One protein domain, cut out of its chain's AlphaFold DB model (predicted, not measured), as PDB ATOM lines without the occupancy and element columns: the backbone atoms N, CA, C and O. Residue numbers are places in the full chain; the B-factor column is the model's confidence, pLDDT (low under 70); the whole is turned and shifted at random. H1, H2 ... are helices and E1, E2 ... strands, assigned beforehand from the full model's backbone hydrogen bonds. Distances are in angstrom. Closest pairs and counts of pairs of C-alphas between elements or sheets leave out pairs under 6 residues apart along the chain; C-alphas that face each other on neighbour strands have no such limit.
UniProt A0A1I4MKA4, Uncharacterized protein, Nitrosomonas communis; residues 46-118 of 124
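This is residues 46 to 118 of the 124 residues of an uncharacterized protein of Nitrosomonas communis (UniProt A0A1I4MKA4). A two-stranded hairpin, E1 and E2, has the long helix H2 packed on it through residues 86 to 94, and the short helix H1 packs on the later part of H2; long loops complete this small, rounded body. The first 15 printed residues, 46 to 60, hold no named element, and residues 46 to 47 pair briefly with E2 in antiparallel fashion. The printed part has 73 residues with two named helices and two named strands in the order H1, H2, E1, E2, and the sheet, E1 - E2, is antiparallel. The class is mixed, helices and strands, though under half of the residues, 33 of 73, are in named elements. The whole is compact, with a radius of gyration of the C-alphas of 11.2 A and spans of 27 by 24 by 21 A.

Look first at the strand E1, residues 99 to 102, which begins at C-alpha 99 at (-45.372, 25.982, -39.840). Its partner E2 is residues 114 to 117; each strand measures 9.8 A from first to last C-alpha. Find C-alpha 80 at (-31.198, 43.607, -32.456); from there the helix H2, residues 80 to 95, runs 22.7 A to C-alpha 95 at (-40.935, 23.129, -31.785). The helix H1, residues 61 to 69, is 12.4 A long.

Begin at the sheet, where E1 and E2 form an antiparallel hairpin with 153 degrees between their directions. Check N 101 and O 115, 2.8 A apart, and N 117 and O 99, also 2.8 A, both within hydrogen-bond range. From the sheet go to H2: its closest C-alphas to E2 are those of Cys 93 and Cys 116, 5.8 A apart, and to E1 those of Thr 90 and Val 100, 6.6 A apart. H2 touches H1 with residues 89 to 93 alone, and the closest C-alphas are those of Ile 66 and Ala 92, 5.5 A apart. These two helices form a helical hairpin, running opposite ways at a steep tilt of 42 degrees. H1 and E1 are apart. In both H1 and H2, every O i to N i+4 pair is within hydrogen-bond range.

The two C-alphas farthest apart are those of Asp 58 and Asn 80, at 31.4 A. The printed part runs from 46 to 118 with no cut. The link from E1 to E2 is long, with 11 residues; that from H1 to H2 is short, with 10, and that from H2 to E1 is tight, with 3. The mean pLDDT of the printed part of this model is 94.2, and no printed residue is under 70.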
ATOM      1  N   SER A  46     -48.800  36.310 -35.120       95.38
ATOM      2  CA  SER A  46     -47.660  37.148 -35.495       95.38
ATOM      3  C   SER A  46     -46.370  36.673 -34.833       95.38
ATOM      4  O   SER A  46     -46.349  36.293 -33.663       95.38
ATOM      5  N   LEU A  47     -45.272  36.720 -35.591       96.44
ATOM      6  CA  LEU A  47     -43.926  36.511 -35.071       96.44
ATOM      7  C   LEU A  47     -43.052  37.754 -35.332       96.44
ATOM      8  O   LEU A  47     -42.992  38.238 -36.473       96.44
ATOM      9  N   PRO A  48     -42.313  38.242 -34.320       96.69
ATOM     10  CA  PRO A  48     -42.412  37.856 -32.906       96.69
ATOM     11  C   PRO A  48     -43.719  38.359 -32.259       96.69
ATOM     12  O   PRO A  48     -44.353  39.246 -32.834       96.69
ATOM     13  N   PRO A  49     -44.104  37.847 -31.073       96.00
ATOM     14  CA  PRO A  49     -45.166  38.450 -30.277       96.00
ATOM     15  C   PRO A  49     -44.830  39.911 -29.968       96.00
ATOM     16  O   PRO A  49     -43.761  40.218 -29.429       96.00
ATOM     17  N   MET A  50     -45.737  40.815 -30.309       95.25
ATOM     18  CA  MET A  50     -45.609  42.239 -30.021       95.25
ATOM     19  C   MET A  50     -46.497  42.612 -28.836       95.25
ATOM     20  O   MET A  50     -47.573  42.052 -28.641       95.25
ATOM     21  N   THR A  51     -46.092  43.608 -28.052       94.62
ATOM     22  CA  THR A  51     -46.916  44.130 -26.944       94.62
ATOM     23  C   THR A  51     -48.234  44.751 -27.414       94.62
ATOM     24  O   THR A  51     -49.161  44.904 -26.625       94.62
ATOM     25  N   THR A  52     -48.322  45.111 -28.694       92.25
ATOM     26  CA  THR A  52     -49.513  45.674 -29.340       92.25
ATOM     27  C   THR A  52     -50.454  44.619 -29.919       92.25
ATOM     28  O   THR A  52     -51.498  44.980 -30.465       92.25
ATOM     29  N   ASP A  53     -50.080  43.339 -29.874       89.12
ATOM     30  CA  ASP A  53     -50.870  42.279 -30.488       89.12
ATOM     31  C   ASP A  53     -52.188  42.076 -29.737       89.12
ATOM     32  O   ASP A  53     -52.249  42.041 -28.506       89.12
ATOM     33  N   LYS A  54     -53.270  41.918 -30.503       88.50
ATOM     34  CA  LYS A  54     -54.572  41.538 -29.958       88.50
ATOM     35  C   LYS A  54     -54.593  40.030 -29.769       88.50
ATOM     36  O   LYS A  54     -54.516  39.284 -30.742       88.50
ATOM     37  N   ILE A  55     -54.714  39.597 -28.522       88.75
ATOM     38  CA  ILE A  55     -54.820  38.184 -28.171       88.75
ATOM     39  C   ILE A  55     -56.292  37.784 -28.256       88.75
ATOM     40  O   ILE A  55     -57.140  38.398 -27.611       88.75
ATOM     41  N   ALA A  56     -56.595  36.775 -29.070       86.19
ATOM     42  CA  ALA A  56     -57.922  36.175 -29.106       86.19
ATOM     43  C   ALA A  56     -58.101  35.231 -27.905       86.19
ATOM     44  O   ALA A  56     -57.191  34.469 -27.584       86.19
ATOM     45  N   GLU A  57     -59.277  35.246 -27.275       86.00
ATOM     46  CA  GLU A  57     -59.605  34.360 -26.141       86.00
ATOM     47  C   GLU A  57     -59.492  32.872 -26.502       86.00
ATOM     48  O   GLU A  57     -59.143  32.035 -25.673       86.00
ATOM     49  N   ASP A  58     -59.766  32.532 -27.761       88.44
ATOM     50  CA  ASP A  58     -59.767  31.168 -28.276       88.44
ATOM     51  C   ASP A  58     -58.498  30.826 -29.076       88.44
ATOM     52  O   ASP A  58     -58.533  29.917 -29.914       88.44
ATOM     53  N   GLU A  59     -57.389  31.550 -28.867       90.62
ATOM     54  CA  GLU A  59     -56.153  31.386 -29.643       90.62
ATOM     55  C   GLU A  59     -55.684  29.913 -29.716       90.62
ATOM     56  O   GLU A  59     -55.816  29.151 -28.754       90.62
ATOM     57  N   PRO A  60     -55.100  29.475 -30.845       93.31
ATOM     58  CA  PRO A  60     -54.551  28.127 -30.960       93.31
ATOM     59  C   PRO A  60     -53.452  27.850 -29.924       93.31
ATOM     60  O   PRO A  60     -52.605  28.704 -29.662       93.31
ATOM     61  N   GLU A  61     -53.393  26.622 -29.395       93.62
ATOM     62  CA  GLU A  61     -52.427  26.259 -28.344       93.62
ATOM     63  C   GLU A  61     -50.969  26.547 -28.722       93.62
ATOM     64  O   GLU A  61     -50.179  26.957 -27.872       93.62
ATOM     65  N   THR A  62     -50.593  26.347 -29.989       94.56
ATOM     66  CA  THR A  62     -49.245  26.664 -30.484       94.56
ATOM     67  C   THR A  62     -48.913  28.142 -30.266       94.56
ATOM     68  O   THR A  62     -47.816  28.455 -29.813       94.56
ATOM     69  N   CYS A  63     -49.860  29.049 -30.526       94.38
ATOM     70  CA  CYS A  63     -49.676  30.491 -30.355       94.38
ATOM     71  C   CYS A  63     -49.516  30.870 -28.881       94.38
ATOM     72  O   CYS A  63     -48.586  31.601 -28.530       94.38
ATOM     73  N   LYS A  64     -50.334  30.270 -28.009       94.75
ATOM     74  CA  LYS A  64     -50.204  30.419 -26.557       94.75
ATOM     75  C   LYS A  64     -48.823  29.974 -26.063       94.75
ATOM     76  O   LYS A  64     -48.125  30.737 -25.403       94.75
ATOM     77  N   LYS A  65     -48.362  28.789 -26.481       95.75
ATOM     78  CA  LYS A  65     -47.036  28.256 -26.115       95.75
ATOM     79  C   LYS A  65     -45.882  29.134 -26.604       95.75
ATOM     80  O   LYS A  65     -44.866  29.214 -25.919       95.75
ATOM     81  N   ILE A  66     -46.002  29.775 -27.770       96.69
ATOM     82  CA  ILE A  66     -44.985  30.724 -28.256       96.69
ATOM     83  C   ILE A  66     -44.917  31.939 -27.334       96.69
ATOM     84  O   ILE A  66     -43.819  32.327 -26.948       96.69
ATOM     85  N   ARG A  67     -46.062  32.507 -26.942       94.50
ATOM     86  CA  ARG A  67     -46.117  33.651 -26.019       94.50
ATOM     87  C   ARG A  67     -45.583  33.326 -24.626       94.50
ATOM     88  O   ARG A  67     -44.925  34.169 -24.026       94.50
ATOM     89  N   ASP A  68     -45.812  32.109 -24.142       94.88
ATOM     90  CA  ASP A  68     -45.262  31.654 -22.859       94.88
ATOM     91  C   ASP A  68     -43.728  31.492 -22.914       94.88
ATOM     92  O   ASP A  68     -43.040  31.658 -21.909       94.88
ATOM     93  N   GLN A  69     -43.172  31.172 -24.091       96.44
ATOM     94  CA  GLN A  69     -41.731  30.952 -24.295       96.44
ATOM     95  C   GLN A  69     -40.971  32.216 -24.713       96.44
ATOM     96  O   GLN A  69     -39.769  32.329 -24.455       96.44
ATOM     97  N   VAL A  70     -41.638  33.146 -25.393       96.75
ATOM     98  CA  VAL A  70     -41.036  34.359 -25.944       96.75
ATOM     99  C   VAL A  70     -41.825  35.569 -25.471       96.75
ATOM    100  O   VAL A  70     -42.954  35.803 -25.896       96.75
ATOM    101  N   ALA A  71     -41.189  36.355 -24.601       94.44
ATOM    102  CA  ALA A  71     -41.772  37.577 -24.075       94.44
ATOM    103  C   ALA A  71     -42.122  38.556 -25.215       94.44
ATOM    104  O   ALA A  71     -41.293  38.760 -26.112       94.44
ATOM    105  N   PRO A  72     -43.310  39.188 -25.174       95.75
ATOM    106  CA  PRO A  72     -43.678  40.203 -26.146       95.75
ATOM    107  C   PRO A  72     -42.704  41.380 -26.145       95.75
ATOM    108  O   PRO A  72     -42.253  41.826 -25.088       95.75
ATOM    109  N   ILE A  73     -42.413  41.910 -27.329       96.75
ATOM    110  CA  ILE A  73     -41.520  43.061 -27.501       96.75
ATOM    111  C   ILE A  73     -42.263  44.276 -28.062       96.75
ATOM    112  O   ILE A  73     -43.284  44.153 -28.732       96.75
ATOM    113  N   SER A  74     -41.721  45.467 -27.822       96.06
ATOM    114  CA  SER A  74     -42.157  46.711 -28.472       96.06
ATOM    115  C   SER A  74     -41.164  47.205 -29.529       96.06
ATOM    116  O   SER A  74     -41.424  48.203 -30.200       96.06
ATOM    117  N   SER A  75     -40.009  46.543 -29.662       94.94
ATOM    118  CA  SER A  75     -38.937  46.987 -30.551       94.94
ATOM    119  C   SER A  75     -39.346  46.867 -32.022       94.94
ATOM    120  O   SER A  75     -39.876  45.830 -32.434       94.94
ATOM    121  N   PRO A  76     -39.084  47.894 -32.848       92.38
ATOM    122  CA  PRO A  76     -39.478  47.873 -34.245       92.38
ATOM    123  C   PRO A  76     -38.636  46.876 -35.059       92.38
ATOM    124  O   PRO A  76     -37.496  46.560 -34.694       92.38
ATOM    125  N   PRO A  77     -39.155  46.414 -36.212       91.19
ATOM    126  CA  PRO A  77     -38.409  45.543 -37.109       91.19
ATOM    127  C   PRO A  77     -37.080  46.153 -37.567       91.19
ATOM    128  O   PRO A  77     -37.060  47.265 -38.086       91.19
ATOM    129  N   GLY A  78     -35.990  45.386 -37.469       90.69
ATOM    130  CA  GLY A  78     -34.638  45.832 -37.845       90.69
ATOM    131  C   GLY A  78     -33.717  46.154 -36.665       90.69
ATOM    132  O   GLY A  78     -32.548  46.450 -36.881       90.69
ATOM    133  N   THR A  79     -34.226  46.076 -35.437       95.62
ATOM    134  CA  THR A  79     -33.434  46.182 -34.203       95.62
ATOM    135  C   THR A  79     -32.870  44.826 -33.781       95.62
ATOM    136  O   THR A  79     -33.411  43.780 -34.146       95.62
ATOM    137  N   ASN A  80     -31.806  44.834 -32.977       95.94
ATOM    138  CA  ASN A  80     -31.198  43.607 -32.456       95.94
ATOM    139  C   ASN A  80     -32.189  42.805 -31.607       95.94
ATOM    140  O   ASN A  80     -32.266  41.583 -31.726       95.94
ATOM    141  N   GLU A  81     -32.999  43.493 -30.805       95.38
ATOM    142  CA  GLU A  81     -34.041  42.887 -29.980       95.38
ATOM    143  C   GLU A  81     -35.108  42.215 -30.850       95.38
ATOM    144  O   GLU A  81     -35.539  41.101 -30.551       95.38
ATOM    145  N   TYR A  82     -35.496  42.851 -31.960       96.06
ATOM    146  CA  TYR A  82     -36.433  42.261 -32.912       96.06
ATOM    147  C   TYR A  82     -35.868  41.000 -33.567       96.06
ATOM    148  O   TYR A  82     -36.573  39.995 -33.647       96.06
ATOM    149  N   PHE A  83     -34.607  41.025 -34.010       95.81
ATOM    150  CA  PHE A  83     -33.962  39.856 -34.616       95.81
ATOM    151  C   PHE A  83     -33.820  38.699 -33.620       95.81
ATOM    152  O   PHE A  83     -34.197  37.569 -33.918       95.81
ATOM    153  N   ALA A  84     -33.391  38.981 -32.391       96.31
ATOM    154  CA  ALA A  84     -33.305  37.960 -31.354       96.31
ATOM    155  C   ALA A  84     -34.682  37.362 -31.011       96.31
ATOM    156  O   ALA A  84     -34.800  36.159 -30.768       96.31
ATOM    157  N   SER A  85     -35.730  38.189 -30.987       97.00
ATOM    158  CA  SER A  85     -37.089  37.741 -30.690       97.00
ATOM    159  C   SER A  85     -37.706  36.938 -31.838       97.00
ATOM    160  O   SER A  85     -38.302  35.888 -31.591       97.00
ATOM    161  N   ILE A  86     -37.541  37.366 -33.098       96.94
ATOM    162  CA  ILE A  86     -38.113  36.652 -34.250       96.94
ATOM    163  C   ILE A  86     -37.479  35.270 -34.429       96.94
ATOM    164  O   ILE A  86     -38.207  34.316 -34.701       96.94
ATOM    165  N   ASP A  87     -36.174  35.125 -34.193       96.69
ATOM    166  CA  ASP A  87     -35.487  33.832 -34.276       96.69
ATOM    167  C   ASP A  87     -35.998  32.872 -33.196       96.69
ATOM    168  O   ASP A  87     -36.403  31.745 -33.494       96.69
ATOM    169  N   LYS A  88     -36.092  33.340 -31.943       97.69
ATOM    170  CA  LYS A  88     -36.676  32.558 -30.838       97.69
ATOM    171  C   LYS A  88     -38.126  32.167 -31.117       97.69
ATOM    172  O   LYS A  88     -38.500  31.018 -30.902       97.69
ATOM    173  N   SER A  89     -38.926  33.100 -31.628       97.56
ATOM    174  CA  SER A  89     -40.344  32.881 -31.945       97.56
ATOM    175  C   SER A  89     -40.527  31.876 -33.083       97.56
ATOM    176  O   SER A  89     -41.392  31.006 -33.014       97.56
ATOM    177  N   THR A  90     -39.675  31.952 -34.107       97.50
ATOM    178  CA  THR A  90     -39.633  31.010 -35.236       97.50
ATOM    179  C   THR A  90     -39.318  29.601 -34.741       97.50
ATOM    180  O   THR A  90     -40.040  28.656 -35.057       97.50
ATOM    181  N   MET A  91     -38.294  29.461 -33.895       97.56
ATOM    182  CA  MET A  91     -37.935  28.173 -33.298       97.56
ATOM    183  C   MET A  91     -39.037  27.626 -32.388       97.56
ATOM    184  O   MET A  91     -39.334  26.432 -32.439       97.56
ATOM    185  N   ALA A  92     -39.678  28.482 -31.589       97.81
ATOM    186  CA  ALA A  92     -40.801  28.092 -30.743       97.81
ATOM    187  C   ALA A  92     -42.002  27.612 -31.574       97.81
ATOM    188  O   ALA A  92     -42.621  26.613 -31.214       97.81
ATOM    189  N   CYS A  93     -42.310  28.260 -32.702       97.81
ATOM    190  CA  CYS A  93     -43.370  27.813 -33.608       97.81
ATOM    191  C   CYS A  93     -43.121  26.384 -34.104       97.81
ATOM    192  O   CYS A  93     -43.959  25.506 -33.892       97.81
ATOM    193  N   ILE A  94     -41.932  26.131 -34.660       96.81
ATOM    194  CA  ILE A  94     -41.550  24.819 -35.200       96.81
ATOM    195  C   ILE A  94     -41.562  23.752 -34.100       96.81
ATOM    196  O   ILE A  94     -42.128  22.675 -34.273       96.81
ATOM    197  N   LYS A  95     -40.989  24.056 -32.928       96.75
ATOM    198  CA  LYS A  95     -40.935  23.129 -31.785       96.75
ATOM    199  C   LYS A  95     -42.325  22.714 -31.296       96.75
ATOM    200  O   LYS A  95     -42.495  21.597 -30.818       96.75
ATOM    201  N   ASN A  96     -43.307  23.603 -31.409       95.62
ATOM    202  CA  ASN A  96     -44.694  23.343 -31.031       95.62
ATOM    203  C   ASN A  96     -45.547  22.816 -32.205       95.62
ATOM    204  O   ASN A  96     -46.776  22.844 -32.121       95.62
ATOM    205  N   GLY A  97     -44.912  22.340 -33.283       93.44
ATOM    206  CA  GLY A  97     -45.565  21.694 -34.424       93.44
ATOM    207  C   GLY A  97     -46.213  22.649 -35.427       93.44
ATOM    208  O   GLY A  97     -47.004  22.200 -36.247       93.44
ATOM    209  N   GLY A  98     -45.931  23.952 -35.353       95.69
ATOM    210  CA  GLY A  98     -46.429  24.934 -36.313       95.69
ATOM    211  C   GLY A  98     -45.518  25.107 -37.531       95.69
ATOM    212  O   GLY A  98     -44.310  24.880 -37.461       95.69
ATOM    213  N   ASP A  99     -46.097  25.589 -38.630       96.50
ATOM    214  CA  ASP A  99     -45.372  25.982 -39.840       96.50
ATOM    215  C   ASP A  99     -45.120  27.492 -39.844       96.50
ATOM    216  O   ASP A  99     -46.031  28.292 -39.623       96.50
ATOM    217  N   VAL A 100     -43.900  27.919 -40.161       97.12
ATOM    218  CA  VAL A 100     -43.578  29.350 -40.240       97.12
ATOM    219  C   VAL A 100     -43.878  29.881 -41.639       97.12
ATOM    220  O   VAL A 100     -43.293  29.450 -42.632       97.12
ATOM    221  N   ILE A 101     -44.761  30.874 -41.717       96.06
ATOM    222  CA  ILE A 101     -45.135  31.555 -42.955       96.06
ATOM    223  C   ILE A 101     -44.421  32.899 -43.025       96.06
ATOM    224  O   ILE A 101     -44.690  33.817 -42.248       96.06
ATOM    225  N   LYS A 102     -43.542  33.050 -44.017       94.44
ATOM    226  CA  LYS A 102     -42.924  34.338 -44.336       94.44
ATOM    227  C   LYS A 102     -43.925  35.236 -45.062       94.44
ATOM    228  O   LYS A 102     -44.418  34.882 -46.130       94.44
ATOM    229  N   ASN A 103     -44.162  36.429 -44.529       93.94
ATOM    230  CA  ASN A 103     -45.039  37.418 -45.140       93.94
ATOM    231  C   ASN A 103     -44.235  38.451 -45.943       93.94
ATOM    232  O   ASN A 103     -43.714  39.438 -45.413       93.94
ATOM    233  N   SER A 104     -44.130  38.219 -47.252       88.88
ATOM    234  CA  SER A 104     -43.495  39.152 -48.188       88.88
ATOM    235  C   SER A 104     -44.414  40.304 -48.605       88.88
ATOM    236  O   SER A 104     -43.913  41.369 -48.965       88.88
ATOM    237  N   ARG A 105     -45.738  40.117 -48.531       86.00
ATOM    238  CA  ARG A 105     -46.763  41.081 -48.956       86.00
ATOM    239  C   ARG A 105     -47.581  41.544 -47.753       86.00
ATOM    240  O   ARG A 105     -48.719  41.127 -47.560       86.00
ATOM    241  N   ARG A 106     -46.967  42.402 -46.938       89.81
ATOM    242  CA  ARG A 106     -47.607  42.976 -45.748       89.81
ATOM    243  C   ARG A 106     -48.830  43.797 -46.146       89.81
ATOM    244  O   ARG A 106     -48.773  44.579 -47.093       89.81
ATOM    245  N   SER A 107     -49.907  43.608 -45.403       89.25
ATOM    246  CA  SER A 107     -51.166  44.335 -45.540       89.25
ATOM    247  C   SER A 107     -51.613  44.819 -44.166       89.25
ATOM    248  O   SER A 107     -51.036  44.426 -43.154       89.25
ATOM    249  N   GLU A 108     -52.648  45.649 -44.108       89.06
ATOM    250  CA  GLU A 108     -53.212  46.087 -42.825       89.06
ATOM    251  C   GLU A 108     -53.748  44.911 -41.997       89.06
ATOM    252  O   GLU A 108     -53.580  44.888 -40.782       89.06
ATOM    253  N   ALA A 109     -54.326  43.899 -42.657       88.12
ATOM    254  CA  ALA A 109     -54.795  42.680 -41.999       88.12
ATOM    255  C   ALA A 109     -53.640  41.786 -41.515       88.12
ATOM    256  O   ALA A 109     -53.779  41.095 -40.512       88.12
ATOM    257  N   PHE A 110     -52.501  41.808 -42.219       92.19
ATOM    258  CA  PHE A 110     -51.315  41.027 -41.878       92.19
ATOM    259  C   PHE A 110     -50.049  41.903 -41.911       92.19
ATOM    260  O   PHE A 110     -49.267  41.825 -42.868       92.19
ATOM    261  N   PRO A 111     -49.793  42.711 -40.866       91.94
ATOM    262  CA  PRO A 111     -48.675  43.656 -40.846       91.94
ATOM    263  C   PRO A 111     -47.320  43.014 -40.499       91.94
ATOM    264  O   PRO A 111     -46.275  43.506 -40.934       91.94
ATOM    265  N   ALA A 112     -47.304  41.908 -39.744       93.31
ATOM    266  CA  ALA A 112     -46.071  41.243 -39.324       93.31
ATOM    267  C   ALA A 112     -45.304  40.619 -40.502       93.31
ATOM    268  O   ALA A 112     -45.875  40.273 -41.541       93.31
ATOM    269  N   ARG A 113     -43.982  40.470 -40.338       94.25
ATOM    270  CA  ARG A 113     -43.077  39.911 -41.363       94.25
ATOM    271  C   ARG A 113     -43.125  38.387 -41.445       94.25
ATOM    272  O   ARG A 113     -42.771  37.828 -42.482       94.25
ATOM    273  N   ALA A 114     -43.535  37.728 -40.370       95.94
ATOM    274  CA  ALA A 114     -43.680  36.287 -40.293       95.94
ATOM    275  C   ALA A 114     -44.858  35.937 -39.383       95.94
ATOM    276  O   ALA A 114     -45.220  36.713 -38.498       95.94
ATOM    277  N   TYR A 115     -45.434  34.766 -39.620       96.75
ATOM    278  CA  TYR A 115     -46.522  34.206 -38.832       96.75
ATOM    279  C   TYR A 115     -46.242  32.745 -38.521       96.75
ATOM    280  O   TYR A 115     -45.635  32.044 -39.331       96.75
ATOM    281  N   CYS A 116     -46.728  32.278 -37.380       97.00
ATOM    282  CA  CYS A 116     -46.851  30.858 -37.109       97.00
ATOM    283  C   CYS A 116     -48.233  30.386 -37.553       97.00
ATOM    284  O   CYS A 116     -49.248  30.948 -37.140       97.00
ATOM    285  N   LYS A 117     -48.265  29.345 -38.380       96.19
ATOM    286  CA  LYS A 117     -49.461  28.573 -38.689       96.19
ATOM    287  C   LYS A 117     -49.525  27.393 -37.718       96.19
ATOM    288  O   LYS A 117     -48.707  26.481 -37.840       96.19
ATOM    289  N   PRO A 118     -50.467  27.384 -36.768       94.81
ATOM    290  CA  PRO A 118     -50.626  26.266 -35.852       94.81
ATOM    291  C   PRO A 118     -51.040  25.003 -36.605       94.81
ATOM    292  O   PRO A 118     -51.772  25.060 -37.599       94.81
TER     293      PRO A 118